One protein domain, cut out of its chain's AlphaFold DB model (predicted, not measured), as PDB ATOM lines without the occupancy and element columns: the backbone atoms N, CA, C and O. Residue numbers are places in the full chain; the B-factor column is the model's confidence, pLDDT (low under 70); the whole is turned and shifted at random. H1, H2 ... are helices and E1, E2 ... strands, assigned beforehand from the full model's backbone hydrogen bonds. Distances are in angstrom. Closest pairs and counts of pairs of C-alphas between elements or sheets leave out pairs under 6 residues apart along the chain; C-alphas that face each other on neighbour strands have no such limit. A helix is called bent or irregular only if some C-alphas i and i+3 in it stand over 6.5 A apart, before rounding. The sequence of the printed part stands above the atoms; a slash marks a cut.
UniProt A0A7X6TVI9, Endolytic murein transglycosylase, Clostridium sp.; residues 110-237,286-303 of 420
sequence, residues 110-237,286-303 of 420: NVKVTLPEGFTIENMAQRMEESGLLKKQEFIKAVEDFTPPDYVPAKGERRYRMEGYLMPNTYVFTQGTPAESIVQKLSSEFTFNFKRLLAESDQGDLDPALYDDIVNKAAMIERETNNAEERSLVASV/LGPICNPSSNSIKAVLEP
ATOM      1  N   ASN A 110     198.648  94.634 100.086       86.44
ATOM      2  CA  ASN A 110     198.155  95.398 101.217       86.44
ATOM      3  C   ASN A 110     199.309  95.799 102.137       86.44
ATOM      4  O   ASN A 110     200.022  94.972 102.702       86.44
ATOM      5  N   VAL A 111     199.434  97.101 102.347       90.50
ATOM      6  CA  VAL A 111     200.337  97.716 103.305       90.50
ATOM      7  C   VAL A 111     199.517  98.214 104.484       90.50
ATOM      8  O   VAL A 111     198.650  99.084 104.364       90.50
ATOM      9  N   LYS A 112     199.805  97.649 105.656       93.19
ATOM     10  CA  LYS A 112     199.226  98.090 106.921       93.19
ATOM     11  C   LYS A 112     200.046  99.247 107.480       93.19
ATOM     12  O   LYS A 112     201.214  99.075 107.821       93.19
ATOM     13  N   VAL A 113     199.416 100.406 107.628       96.94
ATOM     14  CA  VAL A 113     200.043 101.618 108.159       96.94
ATOM     15  C   VAL A 113     199.330 102.048 109.431       96.94
ATOM     16  O   VAL A 113     198.166 102.439 109.412       96.94
ATOM     17  N   THR A 114     200.033 102.002 110.560       98.00
ATOM     18  CA  THR A 114     199.547 102.581 111.818       98.00
ATOM     19  C   THR A 114     199.996 104.030 111.911       98.00
ATOM     20  O   THR A 114     201.194 104.286 111.865       98.00
ATOM     21  N   LEU A 115     199.058 104.957 112.092       98.31
ATOM     22  CA  LEU A 115     199.280 106.372 112.384       98.31
ATOM     23  C   LEU A 115     198.858 106.631 113.842       98.31
ATOM     24  O   LEU A 115     197.659 106.736 114.106       98.31
ATOM     25  N   PRO A 116     199.801 106.645 114.800       97.56
ATOM     26  CA  PRO A 116     199.506 106.883 116.207       97.56
ATOM     27  C   PRO A 116     198.894 108.259 116.463       97.56
ATOM     28  O   PRO A 116     199.147 109.224 115.741       97.56
ATOM     29  N   GLU A 117     198.115 108.343 117.534       97.06
ATOM     30  CA  GLU A 117     197.595 109.598 118.075       97.06
ATOM     31  C   GLU A 117     198.757 110.545 118.430       97.06
ATOM     32  O   GLU A 117     199.842 110.101 118.814       97.06
ATOM     33  N   GLY A 118     198.563 111.853 118.250       96.50
ATOM     34  CA  GLY A 118     199.595 112.854 118.529       96.50
ATOM     35  C   GLY A 118     200.655 113.016 117.432       96.50
ATOM     36  O   GLY A 118     201.545 113.862 117.571       96.50
ATOM     37  N   PHE A 119     200.550 112.267 116.327       97.94
ATOM     38  CA  PHE A 119     201.398 112.450 115.148       97.94
ATOM     39  C   PHE A 119     201.105 113.779 114.453       97.94
ATOM     40  O   PHE A 119     199.951 114.119 114.185       97.94
ATOM     41  N   THR A 120     202.161 114.506 114.102       98.56
ATOM     42  CA  THR A 120     202.088 115.602 113.126       98.56
ATOM     43  C   THR A 120     201.983 115.045 111.706       98.56
ATOM     44  O   THR A 120     202.280 113.869 111.465       98.56
ATOM     45  N   ILE A 121     201.625 115.886 110.739       98.56
ATOM     46  CA  ILE A 121     201.674 115.547 109.312       98.56
ATOM     47  C   ILE A 121     203.074 115.074 108.895       98.56
ATOM     48  O   ILE A 121     203.185 114.133 108.114       98.56
ATOM     49  N   GLU A 122     204.141 115.652 109.453       98.00
ATOM     50  CA  GLU A 122     205.521 115.213 109.199       98.00
ATOM     51  C   GLU A 122     205.772 113.784 109.686       98.00
ATOM     52  O   GLU A 122     206.366 112.981 108.962       98.00
ATOM     53  N   ASN A 123     205.284 113.443 110.885       98.25
ATOM     54  CA  ASN A 123     205.404 112.085 111.420       98.25
ATOM     55  C   ASN A 123     204.572 111.093 110.603       98.25
ATOM     56  O   ASN A 123     205.020 109.975 110.349       98.25
ATOM     57  N   MET A 124     203.369 111.492 110.173       98.62
ATOM     58  CA  MET A 124     202.545 110.676 109.280       98.62
ATOM     59  C   MET A 124     203.267 110.437 107.954       98.62
ATOM     60  O   MET A 124     203.369 109.294 107.524       98.62
ATOM     61  N   ALA A 125     203.837 111.477 107.346       98.44
ATOM     62  CA  ALA A 125     204.578 111.372 106.093       98.44
ATOM     63  C   ALA A 125     205.787 110.429 106.211       98.44
ATOM     64  O   ALA A 125     205.993 109.577 105.348       98.44
ATOM     65  N   GLN A 126     206.546 110.536 107.306       98.31
ATOM     66  CA  GLN A 126     207.647 109.618 107.601       98.31
ATOM     67  C   GLN A 126     207.148 108.177 107.771       98.31
ATOM     68  O   GLN A 126     207.717 107.258 107.191       98.31
ATOM     69  N   ARG A 127     206.053 107.968 108.509       98.31
ATOM     70  CA  ARG A 127     205.469 106.635 108.707       98.31
ATOM     71  C   ARG A 127     205.000 105.999 107.399       98.31
ATOM     72  O   ARG A 127     205.131 104.790 107.222       98.31
ATOM     73  N   MET A 128     204.450 106.800 106.495       97.94
ATOM     74  CA  MET A 128     204.046 106.324 105.177       97.94
ATOM     75  C   MET A 128     205.256 105.843 104.359       97.94
ATOM     76  O   MET A 128     205.189 104.778 103.745       97.94
ATOM     77  N   GLU A 129     206.385 106.552 104.437       97.75
ATOM     78  CA  GLU A 129     207.642 106.153 103.791       97.75
ATOM     79  C   GLU A 129     208.257 104.898 104.417       97.75
ATOM     80  O   GLU A 129     208.604 103.963 103.697       97.75
ATOM     81  N   GLU A 130     208.312 104.827 105.749       97.56
ATOM     82  CA  GLU A 130     208.792 103.653 106.493       97.56
ATOM     83  C   GLU A 130     207.993 102.385 106.161       97.56
ATOM     84  O   GLU A 130     208.544 101.285 106.151       97.56
ATOM     85  N   SER A 131     206.696 102.530 105.872       95.06
ATOM     86  CA  SER A 131     205.835 101.411 105.478       95.06
ATOM     87  C   SER A 131     206.052 100.930 104.037       95.06
ATOM     88  O   SER A 131     205.551  99.870 103.670       95.06
ATOM     89  N   GLY A 132     206.766 101.699 103.207       93.12
ATOM     90  CA  GLY A 132     206.936 101.430 101.777       93.12
ATOM     91  C   GLY A 132     205.719 101.777 100.908       93.12
ATOM     92  O   GLY A 132     205.754 101.547  99.696       93.12
ATOM     93  N   LEU A 133     204.657 102.346 101.495       94.06
ATOM     94  CA  LEU A 133     203.426 102.678 100.779       94.06
ATOM     95  C   LEU A 133     203.625 103.831  99.785       94.06
ATOM     96  O   LEU A 133     203.171 103.744  98.647       94.06
ATOM     97  N   LEU A 134     204.281 104.913 100.215       95.38
ATOM     98  CA  LEU A 134     204.464 106.139  99.429       95.38
ATOM     99  C   LEU A 134     205.644 106.961  99.987       95.38
ATOM    100  O   LEU A 134     205.970 106.844 101.169       95.38
ATOM    101  N   LYS A 135     206.291 107.802  99.175       97.88
ATOM    102  CA  LYS A 135     207.431 108.611  99.660       97.88
ATOM    103  C   LYS A 135     206.971 109.752 100.554       97.88
ATOM    104  O   LYS A 135     205.943 110.368 100.277       97.88
ATOM    105  N   LYS A 136     207.785 110.152 101.531       98.19
ATOM    106  CA  LYS A 136     207.434 111.229 102.473       98.19
ATOM    107  C   LYS A 136     206.910 112.486 101.751       98.19
ATOM    108  O   LYS A 136     205.846 113.008 102.075       98.19
ATOM    109  N   GLN A 137     207.613 112.937 100.716       98.31
ATOM    110  CA  GLN A 137     207.287 114.154  99.963       98.31
ATOM    111  C   GLN A 137     206.026 114.016  99.105       98.31
ATOM    112  O   GLN A 137     205.366 115.020  98.845       98.31
ATOM    113  N   GLU A 138     205.668 112.800  98.683       98.38
ATOM    114  CA  GLU A 138     204.409 112.546  97.977       98.38
ATOM    115  C   GLU A 138     203.219 112.729  98.930       98.38
ATOM    116  O   GLU A 138     202.243 113.373  98.549       98.38
ATOM    117  N   PHE A 139     203.330 112.272 100.189       98.62
ATOM    118  CA  PHE A 139     202.303 112.525 101.209       98.62
ATOM    119  C   PHE A 139     202.152 114.014 101.497       98.62
ATOM    120  O   PHE A 139     201.044 114.538 101.448       98.62
ATOM    121  N   ILE A 140     203.269 114.696 101.788       98.62
ATOM    122  CA  ILE A 140     203.256 116.123 102.132       98.62
ATOM    123  C   ILE A 140     202.602 116.929 101.014       98.62
ATOM    124  O   ILE A 140     201.691 117.710 101.277       98.62
ATOM    125  N   LYS A 141     202.995 116.680  99.761       98.56
ATOM    126  CA  LYS A 141     202.400 117.358  98.612       98.56
ATOM    127  C   LYS A 141     200.898 117.086  98.507       98.56
ATOM    128  O   LYS A 141     200.130 118.025  98.337       98.56
ATOM    129  N   ALA A 142     200.470 115.831  98.652       98.62
ATOM    130  CA  ALA A 142     199.050 115.491  98.615       98.62
ATOM    131  C   ALA A 142     198.255 116.189  99.726       98.62
ATOM    132  O   ALA A 142     197.128 116.609  99.488       98.62
ATOM    133  N   VAL A 143     198.838 116.355 100.917       98.56
ATOM    134  CA  VAL A 143     198.224 117.103 102.024       98.56
ATOM    135  C   VAL A 143     198.131 118.601 101.720       98.56
ATOM    136  O   VAL A 143     197.125 119.226 102.056       98.56
ATOM    137  N   GLU A 144     199.149 119.191 101.092       97.81
ATOM    138  CA  GLU A 144     199.150 120.613 100.723       97.81
ATOM    139  C   GLU A 144     198.193 120.942  99.570       97.81
ATOM    140  O   GLU A 144     197.533 121.982  99.612       97.81
ATOM    141  N   ASP A 145     198.091 120.051  98.581       97.75
ATOM    142  CA  ASP A 145     197.215 120.195  97.410       97.75
ATOM    143  C   ASP A 145     195.754 119.786  97.708       97.75
ATOM    144  O   ASP A 145     194.851 120.036  96.902       97.75
ATOM    145  N   PHE A 146     195.496 119.157  98.861       97.81
ATOM    146  CA  PHE A 146     194.172 118.661  99.231       97.81
ATOM    147  C   PHE A 146     193.148 119.793  99.359       97.81
ATOM    148  O   PHE A 146     193.391 120.819  99.996       97.81
ATOM    149  N   THR A 147     191.952 119.581  98.803       97.12
ATOM    150  CA  THR A 147     190.803 120.467  99.030       97.12
ATOM    151  C   THR A 147     190.117 120.056 100.331       97.12
ATOM    152  O   THR A 147     189.488 118.998 100.367       97.12
ATOM    153  N   PRO A 148     190.227 120.847 101.408       95.38
ATOM    154  CA  PRO A 148     189.749 120.420 102.707       95.38
ATOM    155  C   PRO A 148     188.243 120.657 102.868       95.38
ATOM    156  O   PRO A 148     187.670 121.473 102.141       95.38
ATOM    157  N   PRO A 149     187.598 119.992 103.843       93.69
ATOM    158  CA  PRO A 149     186.217 120.284 104.213       93.69
ATOM    159  C   PRO A 149     186.006 121.754 104.612       93.69
ATOM    160  O   PRO A 149     186.903 122.381 105.171       93.69
ATOM    161  N   ASP A 150     184.790 122.274 104.415       92.19
ATOM    162  CA  ASP A 150     184.456 123.695 104.637       92.19
ATOM    163  C   ASP A 150     184.673 124.187 106.080       92.19
ATOM    164  O   ASP A 150     184.867 125.379 106.304       92.19
ATOM    165  N   TYR A 151     184.657 123.282 107.062       91.50
ATOM    166  CA  TYR A 151     184.908 123.617 108.467       91.50
ATOM    167  C   TYR A 151     186.405 123.784 108.791       91.50
ATOM    168  O   TYR A 151     186.743 124.215 109.891       91.50
ATOM    169  N   VAL A 152     187.308 123.422 107.871       95.38
ATOM    170  CA  VAL A 152     188.754 123.602 108.042       95.38
ATOM    171  C   VAL A 152     189.132 125.012 107.578       95.38
ATOM    172  O   VAL A 152     188.952 125.344 106.394       95.38
ATOM    173  N   PRO A 153     189.704 125.851 108.459       93.38
ATOM    174  CA  PRO A 153     190.034 127.227 108.114       93.38
ATOM    175  C   PRO A 153     191.080 127.300 106.994       93.38
ATOM    176  O   PRO A 153     191.739 126.321 106.623       93.38
ATOM    177  N   ALA A 154     191.224 128.481 106.395       93.75
ATOM    178  CA  ALA A 154     192.256 128.728 105.393       93.75
ATOM    179  C   ALA A 154     193.664 128.486 105.975       93.75
ATOM    180  O   ALA A 154     193.879 128.681 107.168       93.75
ATOM    181  N   LYS A 155     194.639 128.108 105.126       94.62
ATOM    182  CA  LYS A 155     196.028 127.849 105.567       94.62
ATOM    183  C   LYS A 155     196.597 129.039 106.345       94.62
ATOM    184  O   LYS A 155     197.187 128.842 107.397       94.62
ATOM    185  N   GLY A 156     196.401 130.262 105.843       94.38
ATOM    186  CA  GLY A 156     197.003 131.456 106.439       94.38
ATOM    187  C   GLY A 156     198.514 131.269 106.605       94.38
ATOM    188  O   GLY A 156     199.187 130.848 105.666       94.38
ATOM    189  N   GLU A 157     199.010 131.522 107.812       95.00
ATOM    190  CA  GLU A 157     200.414 131.325 108.197       95.00
ATOM    191  C   GLU A 157     200.693 129.934 108.803       95.00
ATOM    192  O   GLU A 157     201.807 129.662 109.249       95.00
ATOM    193  N   ARG A 158     199.700 129.031 108.843       96.19
ATOM    194  CA  ARG A 158     199.885 127.681 109.393       96.19
ATOM    195  C   ARG A 158     200.909 126.909 108.580       96.19
ATOM    196  O   ARG A 158     200.898 126.953 107.346       96.19
ATOM    197  N   ARG A 159     201.706 126.094 109.278       95.06
ATOM    198  CA  ARG A 159     202.660 125.167 108.652       95.06
ATOM    199  C   ARG A 159     201.942 124.249 107.658       95.06
ATOM    200  O   ARG A 159     202.272 124.239 106.474       95.06
ATOM    201  N   TYR A 160     200.884 123.585 108.120       97.38
ATOM    202  CA  TYR A 160     199.990 122.779 107.294       97.38
ATOM    203  C   TYR A 160     198.528 123.140 107.557       97.38
ATOM    204  O   TYR A 160     198.104 123.255 108.703       97.38
ATOM    205  N   ARG A 161     197.733 123.278 106.486       97.25
ATOM    206  CA  ARG A 161     196.292 123.572 106.597       97.25
ATOM    207  C   ARG A 161     195.518 122.437 107.275       97.25
ATOM    208  O   ARG A 161     194.562 122.701 107.987       97.25
ATOM    209  N   MET A 162     195.948 121.199 107.036       98.31
ATOM    210  CA  MET A 162     195.295 119.977 107.512       98.31
ATOM    211  C   MET A 162     195.866 119.433 108.827       98.31
ATOM    212  O   MET A 162     195.461 118.349 109.242       98.31
ATOM    213  N   GLU A 163     196.797 120.135 109.486       98.56
ATOM    214  CA  GLU A 163     197.304 119.687 110.792       98.56
ATOM    215  C   GLU A 163     196.144 119.638 111.789       98.56
ATOM    216  O   GLU A 163     195.414 120.619 111.925       98.56
ATOM    217  N   GLY A 164     195.944 118.497 112.450       98.44
ATOM    218  CA  GLY A 164     194.806 118.279 113.347       98.44
ATOM    219  C   GLY A 164     193.585 117.627 112.703       98.44
ATOM    220  O   GLY A 164     192.695 117.195 113.429       98.44
ATOM    221  N   TYR A 165     193.536 117.518 111.373       98.50
ATOM    222  CA  TYR A 165     192.336 117.117 110.626       98.50
ATOM    223  C   TYR A 165     192.464 115.779 109.890       98.50
ATOM    224  O   TYR A 165     191.610 115.446 109.060       98.50
ATOM    225  N   LEU A 166     193.515 115.005 110.168       98.69
ATOM    226  CA  LEU A 166     193.729 113.664 109.625       98.69
ATOM    227  C   LEU A 166     193.619 112.646 110.760       98.69
ATOM    228  O   LEU A 166     194.371 112.712 111.725       98.69
ATOM    229  N   MET A 167     192.673 111.709 110.671       98.38
ATOM    230  CA  MET A 167     192.389 110.807 111.790       98.38
ATOM    231  C   MET A 167     193.558 109.845 112.070       98.38
ATOM    232  O   MET A 167     193.974 109.117 111.164       98.38
ATOM    233  N   PRO A 168     194.056 109.769 113.318       98.06
ATOM    234  CA  PRO A 168     194.951 108.697 113.740       98.06
ATOM    235  C   PRO A 168     194.218 107.352 113.795       98.06
ATOM    236  O   PRO A 168     193.174 107.222 114.434       98.06
ATOM    237  N   ASN A 169     194.753 106.334 113.122       97.50
ATOM    238  CA  ASN A 169     194.263 104.957 113.184       97.50
ATOM    239  C   ASN A 169     195.282 103.998 112.546       97.50
ATOM    240  O   ASN A 169     196.309 104.405 112.003       97.50
ATOM    241  N   THR A 170     194.977 102.705 112.568       96.38
ATOM    242  CA  THR A 170     195.597 101.729 111.679       96.38
ATOM    243  C   THR A 170     194.770 101.560 110.415       96.38
ATOM    244  O   THR A 170     193.599 101.194 110.466       96.38
ATOM    245  N   TYR A 171     195.414 101.802 109.283       94.88
ATOM    246  CA  TYR A 171     194.838 101.724 107.952       94.88
ATOM    247  C   TYR A 171     195.459 100.575 107.170       94.88
ATOM    248  O   TYR A 171     196.621 100.228 107.372       94.88
ATOM    249  N   VAL A 172     194.678 100.004 106.263       90.50
ATOM    250  CA  VAL A 172     195.165  99.067 105.252       90.50
ATOM    251  C   VAL A 172     194.952  99.737 103.904       90.50
ATOM    252  O   VAL A 172     193.834 100.147 103.588       90.50
ATOM    253  N   PHE A 173     196.035  99.894 103.153       90.56
ATOM    254  CA  PHE A 173     196.036 100.459 101.809       90.56
ATOM    255  C   PHE A 173     196.637  99.452 100.844       90.56
ATOM    256  O   PHE A 173     197.506  98.683 101.229       90.56
ATOM    257  N   THR A 174     196.234  99.485  99.583       86.06
ATOM    258  CA  THR A 174     196.880  98.682  98.540       86.06
ATOM    259  C   THR A 174     198.085  99.438  97.977       86.06
ATOM    260  O   THR A 174     198.041 100.664  97.831       86.06
ATOM    261  N   GLN A 175     199.169  98.742  97.646       87.19
ATOM    262  CA  GLN A 175     200.352  99.342  97.035       87.19
ATOM    263  C   GLN A 175     199.959 100.118  95.772       87.19
ATOM    264  O   GLN A 175     199.224  99.619  94.921       87.19
ATOM    265  N   GLY A 176     200.456 101.349  95.646       87.62
ATOM    266  CA  GLY A 176     200.102 102.236  94.534       87.62
ATOM    267  C   GLY A 176     198.789 103.001  94.719       87.62
ATOM    268  O   GLY A 176     198.393 103.718  93.800       87.62
ATOM    269  N   THR A 177     198.131 102.903  95.885       90.69
ATOM    270  CA  THR A 177     197.024 103.809  96.242       90.69
ATOM    271  C   THR A 177     197.486 105.265  96.070       90.69
ATOM    272  O   THR A 177     198.514 105.633  96.645       90.69
ATOM    273  N   PRO A 178     196.754 106.111  95.316       94.94
ATOM    274  CA  PRO A 178     197.114 107.517  95.145       94.94
ATOM    275  C   PRO A 178     197.190 108.259  96.483       94.94
ATOM    276  O   PRO A 178     196.334 108.073  97.353       94.94
ATOM    277  N   ALA A 179     198.186 109.131  96.636       97.62
ATOM    278  CA  ALA A 179     198.401 109.878  97.874       97.62
ATOM    279  C   ALA A 179     197.186 110.754  98.237       97.62
ATOM    280  O   ALA A 179     196.810 110.845  99.404       97.62
ATOM    281  N   GLU A 180     196.501 111.318  97.241       97.44
ATOM    282  CA  GLU A 180     195.280 112.106  97.422       97.44
ATOM    283  C   GLU A 180     194.135 111.262  98.001       97.44
ATOM    284  O   GLU A 180     193.419 111.719  98.892       97.44
ATOM    285  N   SER A 181     193.991 110.007  97.555       96.56
ATOM    286  CA  SER A 181     192.991 109.069  98.087       96.56
ATOM    287  C   SER A 181     193.276 108.697  99.544       96.56
ATOM    288  O   SER A 181     192.344 108.540 100.336       96.56
ATOM    289  N   ILE A 182     194.556 108.600  99.920       98.06
ATOM    290  CA  ILE A 182     194.973 108.373 101.309       98.06
ATOM    291  C   ILE A 182     194.561 109.570 102.170       98.06
ATOM    292  O   ILE A 182     193.848 109.384 103.157       98.06
ATOM    293  N   VAL A 183     194.926 110.796 101.778       98.62
ATOM    294  CA  VAL A 183     194.564 112.019 102.520       98.62
ATOM    295  C   VAL A 183     193.045 112.180 102.620       98.62
ATOM    296  O   VAL A 183     192.528 112.442 103.711       98.62
ATOM    297  N   GLN A 184     192.314 111.932 101.527       98.44
ATOM    298  CA  GLN A 184     190.851 111.938 101.516       98.44
ATOM    299  C   GLN A 184     190.278 110.954 102.538       98.44
ATOM    300  O   GLN A 184     189.375 111.322 103.290       98.44
ATOM    301  N   LYS A 185     190.807 109.725 102.609       98.12
ATOM    302  CA  LYS A 185     190.361 108.739 103.598       98.12
ATOM    303  C   LYS A 185     190.616 109.228 105.023       98.12
ATOM    304  O   LYS A 185     189.685 109.224 105.822       98.12
ATOM    305  N   LEU A 186     191.829 109.684 105.337       98.62
ATOM    306  CA  LEU A 186     192.171 110.180 106.678       98.62
ATOM    307  C   LEU A 186     191.275 111.358 107.103       98.62
ATOM    308  O   LEU A 186     190.790 111.392 108.236       98.62
ATOM    309  N   SER A 187     191.012 112.291 106.183       98.56
ATOM    310  CA  SER A 187     190.154 113.459 106.417       98.56
ATOM    311  C   SER A 187     188.672 113.089 106.568       98.56
ATOM    312  O   SER A 187     187.980 113.613 107.447       98.56
ATOM    313  N   SER A 188     188.164 112.154 105.761       98.12
ATOM    314  CA  SER A 188     186.784 111.665 105.877       98.12
ATOM    315  C   SER A 188     186.540 110.928 107.193       98.12
ATOM    316  O   SER A 188     185.508 111.142 107.827       98.12
ATOM    317  N   GLU A 189     187.495 110.111 107.638       97.94
ATOM    318  CA  GLU A 189     187.423 109.416 108.930       97.94
ATOM    319  C   GLU A 189     187.448 110.408 110.097       97.94
ATOM    320  O   GLU A 189     186.688 110.253 111.058       97.94
ATOM    321  N   PHE A 190     188.259 111.467 109.997       98.44
ATOM    322  CA  PHE A 190     188.251 112.558 110.971       98.44
ATOM    323  C   PHE A 190     186.877 113.225 111.018       98.44
ATOM    324  O   PHE A 190     186.262 113.293 112.080       98.44
ATOM    325  N   THR A 191     186.356 113.637 109.856       96.69
ATOM    326  CA  THR A 191     185.043 114.291 109.730       96.69
ATOM    327  C   THR A 191     183.937 113.449 110.361       96.69
ATOM    328  O   THR A 191     183.107 113.963 111.112       96.69
ATOM    329  N   PHE A 192     183.915 112.150 110.049       96.19
ATOM    330  CA  PHE A 192     182.910 111.220 110.548       96.19
ATOM    331  C   PHE A 192     182.935 111.131 112.077       96.19
ATOM    332  O   PHE A 192     181.905 111.303 112.728       96.19
ATOM    333  N   ASN A 193     184.115 110.905 112.656       96.56
ATOM    334  CA  ASN A 193     184.254 110.776 114.103       96.56
ATOM    335  C   ASN A 193     184.009 112.096 114.830       96.56
ATOM    336  O   ASN A 193     183.344 112.091 115.859       96.56
ATOM    337  N   PHE A 194     184.473 113.219 114.282       95.62
ATOM    338  CA  PHE A 194     184.241 114.534 114.868       95.62
ATOM    339  C   PHE A 194     182.745 114.849 114.959       95.62
ATOM    340  O   PHE A 194     182.240 115.171 116.031       95.62
ATOM    341  N   LYS A 195     182.000 114.664 113.860       93.69
ATOM    342  CA  LYS A 195     180.541 114.868 113.842       93.69
ATOM    343  C   LYS A 195     179.802 113.924 114.787       93.69
ATOM    344  O   LYS A 195     178.834 114.331 115.421       93.69
ATOM    345  N   ARG A 196     180.260 112.674 114.889       95.56
ATOM    346  CA  ARG A 196     179.720 111.711 115.852       95.56
ATOM    347  C   ARG A 196     179.913 112.196 117.290       95.56
ATOM    348  O   ARG A 196     178.952 112.174 118.044       95.56
ATOM    349  N   LEU A 197     181.111 112.659 117.645       95.81
ATOM    350  CA  LEU A 197     181.406 113.170 118.987       95.81
ATOM    351  C   LEU A 197     180.589 114.419 119.326       95.81
ATOM    352  O   LEU A 197     180.049 114.495 120.421       95.81
ATOM    353  N   LEU A 198     180.430 115.356 118.384       94.31
ATOM    354  CA  LEU A 198     179.551 116.513 118.582       94.31
ATOM    355  C   LEU A 198     178.125 116.076 118.940       94.31
ATOM    356  O   LEU A 198     177.581 116.521 119.945       94.31
ATOM    357  N   ALA A 199     177.562 115.139 118.171       93.00
ATOM    358  CA  ALA A 199     176.228 114.612 118.433       93.00
ATOM    359  C   ALA A 199     176.130 113.849 119.768       93.00
ATOM    360  O   ALA A 199     175.108 113.941 120.441       93.00
ATOM    361  N   GLU A 200     177.168 113.096 120.155       94.00
ATOM    362  CA  GLU A 200     177.229 112.381 121.441       94.00
ATOM    363  C   GLU A 200     177.296 113.338 122.647       94.00
ATOM    364  O   GLU A 200     176.763 113.007 123.703       94.00
ATOM    365  N   SER A 201     177.910 114.516 122.486       91.31
ATOM    366  CA  SER A 201     178.057 115.538 123.533       91.31
ATOM    367  C   SER A 201     176.961 116.619 123.500       91.31
ATOM    368  O   SER A 201     177.151 117.706 124.047       91.31
ATOM    369  N   ASP A 202     175.830 116.349 122.832       89.44
ATOM    370  CA  ASP A 202     174.704 117.280 122.636       89.44
ATOM    371  C   ASP A 202     175.113 118.644 122.032       89.44
ATOM    372  O   ASP A 202     174.445 119.666 122.219       89.44
ATOM    373  N   GLN A 203     176.210 118.662 121.269       81.00
ATOM    374  CA  GLN A 203     176.649 119.809 120.481       81.00
ATOM    375  C   GLN A 203     176.049 119.706 119.072       81.00
ATOM    376  O   GLN A 203     176.159 118.682 118.396       81.00
ATOM    377  N   GLY A 204     175.376 120.767 118.624       76.75
ATOM    378  CA  GLY A 204     174.849 120.855 117.259       76.75
ATOM    379  C   GLY A 204     175.938 121.141 116.219       76.75
ATOM    380  O   GLY A 204     177.131 121.054 116.502       76.75
ATOM    381  N   ASP A 205     175.526 121.547 115.015       77.56
ATOM    382  CA  ASP A 205     176.459 122.141 114.052       77.56
ATOM    383  C   ASP A 205     177.006 123.454 114.635       77.56
ATOM    384  O   ASP A 205     176.250 124.385 114.934       77.56
ATOM    385  N   LEU A 206     178.322 123.509 114.825       80.50
ATOM    386  CA  LEU A 206     179.030 124.676 115.352       80.50
ATOM    387  C   LEU A 206     179.548 125.571 114.210       80.50
ATOM    388  O   LEU A 206     179.664 125.150 113.059       80.50
ATOM    389  N   ASP A 207     179.892 126.815 114.536       79.81
ATOM    390  CA  ASP A 207     180.637 127.690 113.624       79.81
ATOM    391  C   ASP A 207     182.017 127.065 113.308       79.81
ATOM    392  O   ASP A 207     182.658 126.562 114.236       79.81
ATOM    393  N   PRO A 208     182.513 127.097 112.052       75.38
ATOM    394  CA  PRO A 208     183.870 126.661 111.708       75.38
ATOM    395  C   PRO A 208     184.982 127.173 112.639       75.38
ATOM    396  O   PRO A 208     185.929 126.437 112.910       75.38
ATOM    397  N   ALA A 209     184.870 128.393 113.174       80.69
ATOM    398  CA  ALA A 209     185.840 128.911 114.142       80.69
ATOM    399  C   ALA A 209     185.873 128.071 115.433       80.69
ATOM    400  O   ALA A 209     186.939 127.752 115.950       80.69
ATOM    401  N   LEU A 210     184.706 127.628 115.906       90.19
ATOM    402  CA  LEU A 210     184.609 126.784 117.094       90.19
ATOM    403  C   LEU A 210     185.103 125.354 116.820       90.19
ATOM    404  O   LEU A 210     185.649 124.721 117.720       90.19
ATOM    405  N   TYR A 211     184.977 124.852 115.583       92.88
ATOM    406  CA  TYR A 211     185.604 123.582 115.182       92.88
ATOM    407  C   TYR A 211     187.119 123.662 115.344       92.88
ATOM    408  O   TYR A 211     187.725 122.778 115.946       92.88
ATOM    409  N   ASP A 212     187.728 124.716 114.808       95.56
ATOM    410  CA  ASP A 212     189.171 124.912 114.877       95.56
ATOM    411  C   ASP A 212     189.670 125.038 116.322       95.56
ATOM    412  O   ASP A 212     190.608 124.333 116.697       95.56
ATOM    413  N   ASP A 213     188.980 125.811 117.166       96.94
ATOM    414  CA  ASP A 213     189.296 125.917 118.596       96.94
ATOM    415  C   ASP A 213     189.259 124.551 119.295       96.94
ATOM    416  O   ASP A 213     190.140 124.236 120.102       96.94
ATOM    417  N   ILE A 214     188.259 123.715 118.985       97.81
ATOM    418  CA  ILE A 214     188.142 122.371 119.564       97.81
ATOM    419  C   ILE A 214     189.336 121.504 119.159       97.81
ATOM    420  O   ILE A 214     189.951 120.868 120.017       97.81
ATOM    421  N   VAL A 215     189.683 121.480 117.871       98.25
ATOM    422  CA  VAL A 215     190.791 120.657 117.359       98.25
ATOM    423  C   VAL A 215     192.133 121.142 117.900       98.25
ATOM    424  O   VAL A 215     192.979 120.327 118.267       98.25
ATOM    425  N   ASN A 216     192.314 122.456 118.023       98.06
ATOM    426  CA  ASN A 216     193.520 123.064 118.569       98.06
ATOM    427  C   ASN A 216     193.721 122.686 120.049       98.06
ATOM    428  O   ASN A 216     194.768 122.154 120.429       98.06
ATOM    429  N   LYS A 217     192.671 122.834 120.868       98.56
ATOM    430  CA  LYS A 217     192.680 122.388 122.271       98.56
ATOM    431  C   LYS A 217     192.921 120.883 122.390       98.56
ATOM    432  O   LYS A 217     193.737 120.465 123.208       98.56
ATOM    433  N   ALA A 218     192.277 120.074 121.550       98.50
ATOM    434  CA  ALA A 218     192.441 118.623 121.559       98.50
ATOM    435  C   ALA A 218     193.878 118.205 121.210       98.50
ATOM    436  O   ALA A 218     194.419 117.307 121.851       98.50
ATOM    437  N   ALA A 219     194.511 118.870 120.239       98.44
ATOM    438  CA  ALA A 219     195.904 118.622 119.869       98.44
ATOM    439  C   ALA A 219     196.877 118.966 121.006       98.44
ATOM    440  O   ALA A 219     197.824 118.220 121.254       98.44
ATOM    441  N   MET A 220     196.623 120.054 121.739       98.25
ATOM    442  CA  MET A 220     197.405 120.381 122.933       98.25
ATOM    443  C   MET A 220     197.216 119.332 124.037       98.25
ATOM    444  O   MET A 220     198.203 118.803 124.537       98.25
ATOM    445  N   ILE A 221     195.974 118.955 124.362       98.06
ATOM    446  CA  ILE A 221     195.676 117.935 125.387       98.06
ATOM    447  C   ILE A 221     196.336 116.592 125.058       98.06
ATOM    448  O   ILE A 221     196.911 115.966 125.949       98.06
ATOM    449  N   GLU A 222     196.292 116.164 123.790       97.50
ATOM    450  CA  GLU A 222     196.902 114.904 123.343       97.50
ATOM    451  C   GLU A 222     198.399 114.844 123.653       97.50
ATOM    452  O   GLU A 222     198.932 113.790 123.987       97.50
ATOM    453  N   ARG A 223     199.090 115.983 123.548       95.06
ATOM    454  CA  ARG A 223     200.536 116.063 123.779       95.06
ATOM    455  C   ARG A 223     200.909 116.242 125.252       95.06
ATOM    456  O   ARG A 223     202.075 116.049 125.582       95.06
ATOM    457  N   GLU A 224     199.950 116.571 126.114       92.81
ATOM    458  CA  GLU A 224     200.178 116.822 127.544       92.81
ATOM    459  C   GLU A 224     199.967 115.576 128.413       92.81
ATOM    460  O   GLU A 224     200.680 115.379 129.398       92.81
ATOM    461  N   THR A 225     199.014 114.699 128.079       86.56
ATOM    462  CA  THR A 225     198.787 113.488 128.882       86.56
ATOM    463  C   THR A 225     198.307 112.284 128.078       86.56
ATOM    464  O   THR A 225     197.358 112.342 127.301       86.56
ATOM    465  N   ASN A 226     198.915 111.132 128.370       81.00
ATOM    466  CA  ASN A 226     198.441 109.833 127.896       81.00
ATOM    467  C   ASN A 226     197.337 109.251 128.801       81.00
ATOM    468  O   ASN A 226     196.671 108.282 128.426       81.00
ATOM    469  N   ASN A 227     197.122 109.821 129.991       86.12
ATOM    470  CA  ASN A 227     196.161 109.320 130.965       86.12
ATOM    471  C   ASN A 227     194.737 109.783 130.615       86.12
ATOM    472  O   ASN A 227     194.429 110.973 130.603       86.12
ATOM    473  N   ALA A 228     193.846 108.823 130.355       85.19
ATOM    474  CA  ALA A 228     192.453 109.083 129.996       85.19
ATOM    475  C   ALA A 228     191.688 109.898 131.053       85.19
ATOM    476  O   ALA A 228     190.884 110.749 130.686       85.19
ATOM    477  N   GLU A 229     191.965 109.683 132.342       84.44
ATOM    478  CA  GLU A 229     191.298 110.394 133.444       84.44
ATOM    479  C   GLU A 229     191.743 111.861 133.548       84.44
ATOM    480  O   GLU A 229     191.012 112.696 134.072       84.44
ATOM    481  N   GLU A 230     192.942 112.185 133.058       94.38
ATOM    482  CA  GLU A 230     193.521 113.525 133.178       94.38
ATOM    483  C   GLU A 230     193.156 114.432 132.012       94.38
ATOM    484  O   GLU A 230     193.166 115.646 132.183       94.38
ATOM    485  N   ARG A 231     192.793 113.881 130.845       95.94
ATOM    486  CA  ARG A 231     192.479 114.686 129.653       95.94
ATOM    487  C   ARG A 231     191.399 115.737 129.929       95.94
ATOM    488  O   ARG A 231     191.569 116.888 129.540       95.94
ATOM    489  N   SER A 232     190.330 115.381 130.645       96.62
ATOM    490  CA  SER A 232     189.253 116.323 130.995       96.62
ATOM    491  C   SER A 232     189.672 117.356 132.049       96.62
ATOM    492  O   SER A 232     189.148 118.471 132.053       96.62
ATOM    493  N   LEU A 233     190.638 117.032 132.916       97.69
ATOM    494  CA  LEU A 233     191.234 117.976 133.869       97.69
ATOM    495  C   LEU A 233     192.187 118.952 133.169       97.69
ATOM    496  O   LEU A 233     192.134 120.146 133.440       97.69
ATOM    497  N   VAL A 234     193.012 118.475 132.233       97.69
ATOM    498  CA  VAL A 234     193.866 119.334 131.395       97.69
ATOM    499  C   VAL A 234     193.003 120.256 130.532       97.69
ATOM    500  O   VAL A 234     193.274 121.453 130.465       97.69
ATOM    501  N   ALA A 235     191.912 119.740 129.951       97.88
ATOM    502  CA  ALA A 235     190.925 120.558 129.248       97.88
ATOM    503  C   ALA A 235     190.355 121.662 130.155       97.88
ATOM    504  O   ALA A 235     190.341 122.824 129.761       97.88
ATOM    505  N   SER A 236     189.982 121.321 131.398       98.06
ATOM    506  CA  SER A 236     189.535 122.288 132.412       98.06
ATOM    507  C   SER A 236     190.561 123.403 132.647       98.06
ATOM    508  O   SER A 236     190.204 124.576 132.643       98.06
ATOM    509  N   VAL A 237     191.848 123.058 132.783       98.31
ATOM    510  CA  VAL A 237     192.925 124.046 132.964       98.31
ATOM    511  C   VAL A 237     193.050 124.977 131.760       98.31
ATOM    512  O   VAL A 237     193.187 126.186 131.949       98.31
ATOM    513  N   LEU A 286     198.389 129.403 116.665       97.19
ATOM    514  CA  LEU A 286     197.923 129.616 115.283       97.19
ATOM    515  C   LEU A 286     197.102 128.461 114.674       97.19
ATOM    516  O   LEU A 286     196.289 128.675 113.769       97.19
ATOM    517  N   GLY A 287     197.326 127.235 115.144       97.44
ATOM    518  CA  GLY A 287     196.545 126.058 114.794       97.44
ATOM    519  C   GLY A 287     196.969 124.829 115.603       97.44
ATOM    520  O   GLY A 287     197.841 124.936 116.471       97.44
ATOM    521  N   PRO A 288     196.387 123.658 115.298       98.31
ATOM    522  CA  PRO A 288     196.739 122.401 115.950       98.31
ATOM    523  C   PRO A 288     198.225 122.055 115.786       98.31
ATOM    524  O   PRO A 288     198.837 122.355 114.763       98.31
ATOM    525  N   ILE A 289     198.787 121.389 116.797       98.25
ATOM    526  CA  ILE A 289     200.207 120.987 116.853       98.25
ATOM    527  C   ILE A 289     200.428 119.488 116.601       98.25
ATOM    528  O   ILE A 289     201.547 118.990 116.690       98.25
ATOM    529  N   CYS A 290     199.354 118.744 116.349       98.44
ATOM    530  CA  CYS A 290     199.347 117.330 115.990       98.44
ATOM    531  C   CYS A 290     197.935 116.920 115.553       98.44
ATOM    532  O   CYS A 290     197.005 117.722 115.624       98.44
ATOM    533  N   ASN A 291     197.769 115.657 115.159       98.62
ATOM    534  CA  ASN A 291     196.469 115.035 114.933       98.62
ATOM    535  C   ASN A 291     195.979 114.339 116.221       98.62
ATOM    536  O   ASN A 291     196.586 113.344 116.638       98.62
ATOM    537  N   PRO A 292     194.924 114.861 116.879       98.19
ATOM    538  CA  PRO A 292     194.464 114.354 118.167       98.19
ATOM    539  C   PRO A 292     193.625 113.081 118.039       98.19
ATOM    540  O   PRO A 292     193.029 112.792 117.000       98.19
ATOM    541  N   SER A 293     193.524 112.344 119.142       97.06
ATOM    542  CA  SER A 293     192.589 111.231 119.281       97.06
ATOM    543  C   SER A 293     191.141 111.700 119.431       97.06
ATOM    544  O   SER A 293     190.849 112.823 119.855       97.06
ATOM    545  N   SER A 294     190.207 110.772 119.204       96.50
ATOM    546  CA  SER A 294     188.795 110.980 119.561       96.50
ATOM    547  C   SER A 294     188.601 111.240 121.063       96.50
ATOM    548  O   SER A 294     187.692 111.973 121.442       96.50
ATOM    549  N   ASN A 295     189.464 110.687 121.923       96.06
ATOM    550  CA  ASN A 295     189.382 110.883 123.372       96.06
ATOM    551  C   ASN A 295     189.775 112.307 123.783       96.06
ATOM    552  O   ASN A 295     189.126 112.891 124.647       96.06
ATOM    553  N   SER A 296     190.800 112.884 123.154       97.88
ATOM    554  CA  SER A 296     191.204 114.271 123.414       97.88
ATOM    555  C   SER A 296     190.182 115.264 122.872       97.88
ATOM    556  O   SER A 296     189.876 116.239 123.549       97.88
ATOM    557  N   ILE A 297     189.571 114.983 121.715       97.50
ATOM    558  CA  ILE A 297     188.442 115.777 121.205       97.50
ATOM    559  C   ILE A 297     187.273 115.724 122.194       97.50
ATOM    560  O   ILE A 297     186.753 116.765 122.587       97.50
ATOM    561  N   LYS A 298     186.905 114.527 122.666       96.44
ATOM    562  CA  LYS A 298     185.845 114.365 123.666       96.44
ATOM    563  C   LYS A 298     186.137 115.132 124.959       96.44
ATOM    564  O   LYS A 298     185.237 115.759 125.499       96.44
ATOM    565  N   ALA A 299     187.383 115.135 125.429       97.00
ATOM    566  CA  ALA A 299     187.770 115.877 126.629       97.00
ATOM    567  C   ALA A 299     187.584 117.399 126.496       97.00
ATOM    568  O   ALA A 299     187.328 118.059 127.497       97.00
ATOM    569  N   VAL A 300     187.686 117.951 125.281       97.25
ATOM    570  CA  VAL A 300     187.381 119.366 125.011       97.25
ATOM    571  C   VAL A 300     185.878 119.632 124.996       97.25
ATOM    572  O   VAL A 300     185.447 120.688 125.447       97.25
ATOM    573  N   LEU A 301     185.083 118.698 124.467       95.94
ATOM    574  CA  LEU A 301     183.621 118.820 124.432       95.94
ATOM    575  C   LEU A 301     182.995 118.645 125.824       95.94
ATOM    576  O   LEU A 301     181.984 119.269 126.137       95.94
ATOM    577  N   GLU A 302     183.615 117.813 126.660       95.06
ATOM    578  CA  GLU A 302     183.163 117.455 128.006       95.06
ATOM    579  C   GLU A 302     184.291 117.682 129.040       95.06
ATOM    580  O   GLU A 302     184.785 116.722 129.649       95.06
ATOM    581  N   PRO A 303     184.748 118.933 129.252       95.88
ATOM    582  CA  PRO A 303     185.811 119.216 130.206       95.88
ATOM    583  C   PRO A 303     185.323 119.003 131.642       95.88
ATOM    584  O   PRO A 303     184.143 119.163 131.965       95.88
TER     585      PRO A 303
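AT A GLANCE: This is residues 110 to 237 and 286 to 303 of the 420 residues of the protein "Endolytic murein transglycosylase" of Clostridium sp. (UniProt A0A7X6TVI9). One long helix, H3, bridges two groups of shorter parts: at its first end a two-strand ribbon, E1 and E2, with the helical hairpin H1 and H2, and at its last end a cluster of three helices, H4, H5 and H6. A long unnamed stretch, residues 146 to 168, winds from H2 to E2 and comes within 3 A of the mean of the C-alphas. The printed part has 146 residues with six named helices and two named strands in the order E1 H1 H2 E2 H3 H4 H5 H6; the sheet, E1 - E2, is antiparallel and the class is mostly helix. The whole is compact, with a radius of gyration of the C-alphas of 14.9 A and spans of 43 by 31 by 27 A.

HOW THE PARTS SIT: E1, residues 110 to 115, and E2, residues 169 to 174, are antiparallel neighbours at 156 degrees, with N 111 and O 173 at 2.7 A and N 171 and O 113 at 2.8 A, both within hydrogen-bond range. The closest C-alphas of E1 and H1, residues 121 to 130, are those of Leu 115 and Met 124, 6.2 A apart. H1 and H2, residues 136 to 145, form a helical hairpin: they touch, closest at the C-alphas of Ala 125 and Lys 136, 4.6 A, at a steep tilt of 40 degrees, opposite ways. H3, residues 179 to 200, touches H2 with its residues 179 to 183 alone, closest at the C-alphas of Ala 142 and Glu 180, 5.2 A; E2 and H3 are near each other. The hub is H6, residues 294 to 301, which touches three helices. H3 touches it with residues 193 to 198 alone, closest at the C-alphas of Leu 197 and Lys 298, 6.6 A. H4, residues 208 to 224, touches H6 at a steep tilt of 61 degrees, closest at the C-alphas of Ala 218 and Ser 296, 4.9 A. H5, residues 228 to 237, touches H6 at a shallow tilt of 33 degrees, only just short of steep, closest at the C-alphas of Ser 232 and Ala 299, 4.6 A. H1, H2, H3, H4 and H6 have every O i to N i+4 pair within hydrogen-bond range; H5 has 4 of 6.

IN THESE COORDINATES: E1 begins at C-alpha 110, (198.155, 95.398, 101.217). H3 is 31.8 A long and H4 24.8 A. H5 is only just irregular: C-alphas 229 and 232 are 6.7 A apart. H6 ends at C-alpha 301, (183.621, 118.820, 124.432).

THE WHOLE: The C-alphas farthest apart, those of Gly 176 and Val 237, are 44.8 A apart. Residues 238 to 285 are not printed, and C-alphas 237 and 286 are 19.2 A apart across this cut. The link from H2 to E2 is long. No printed residue has a pLDDT under 70.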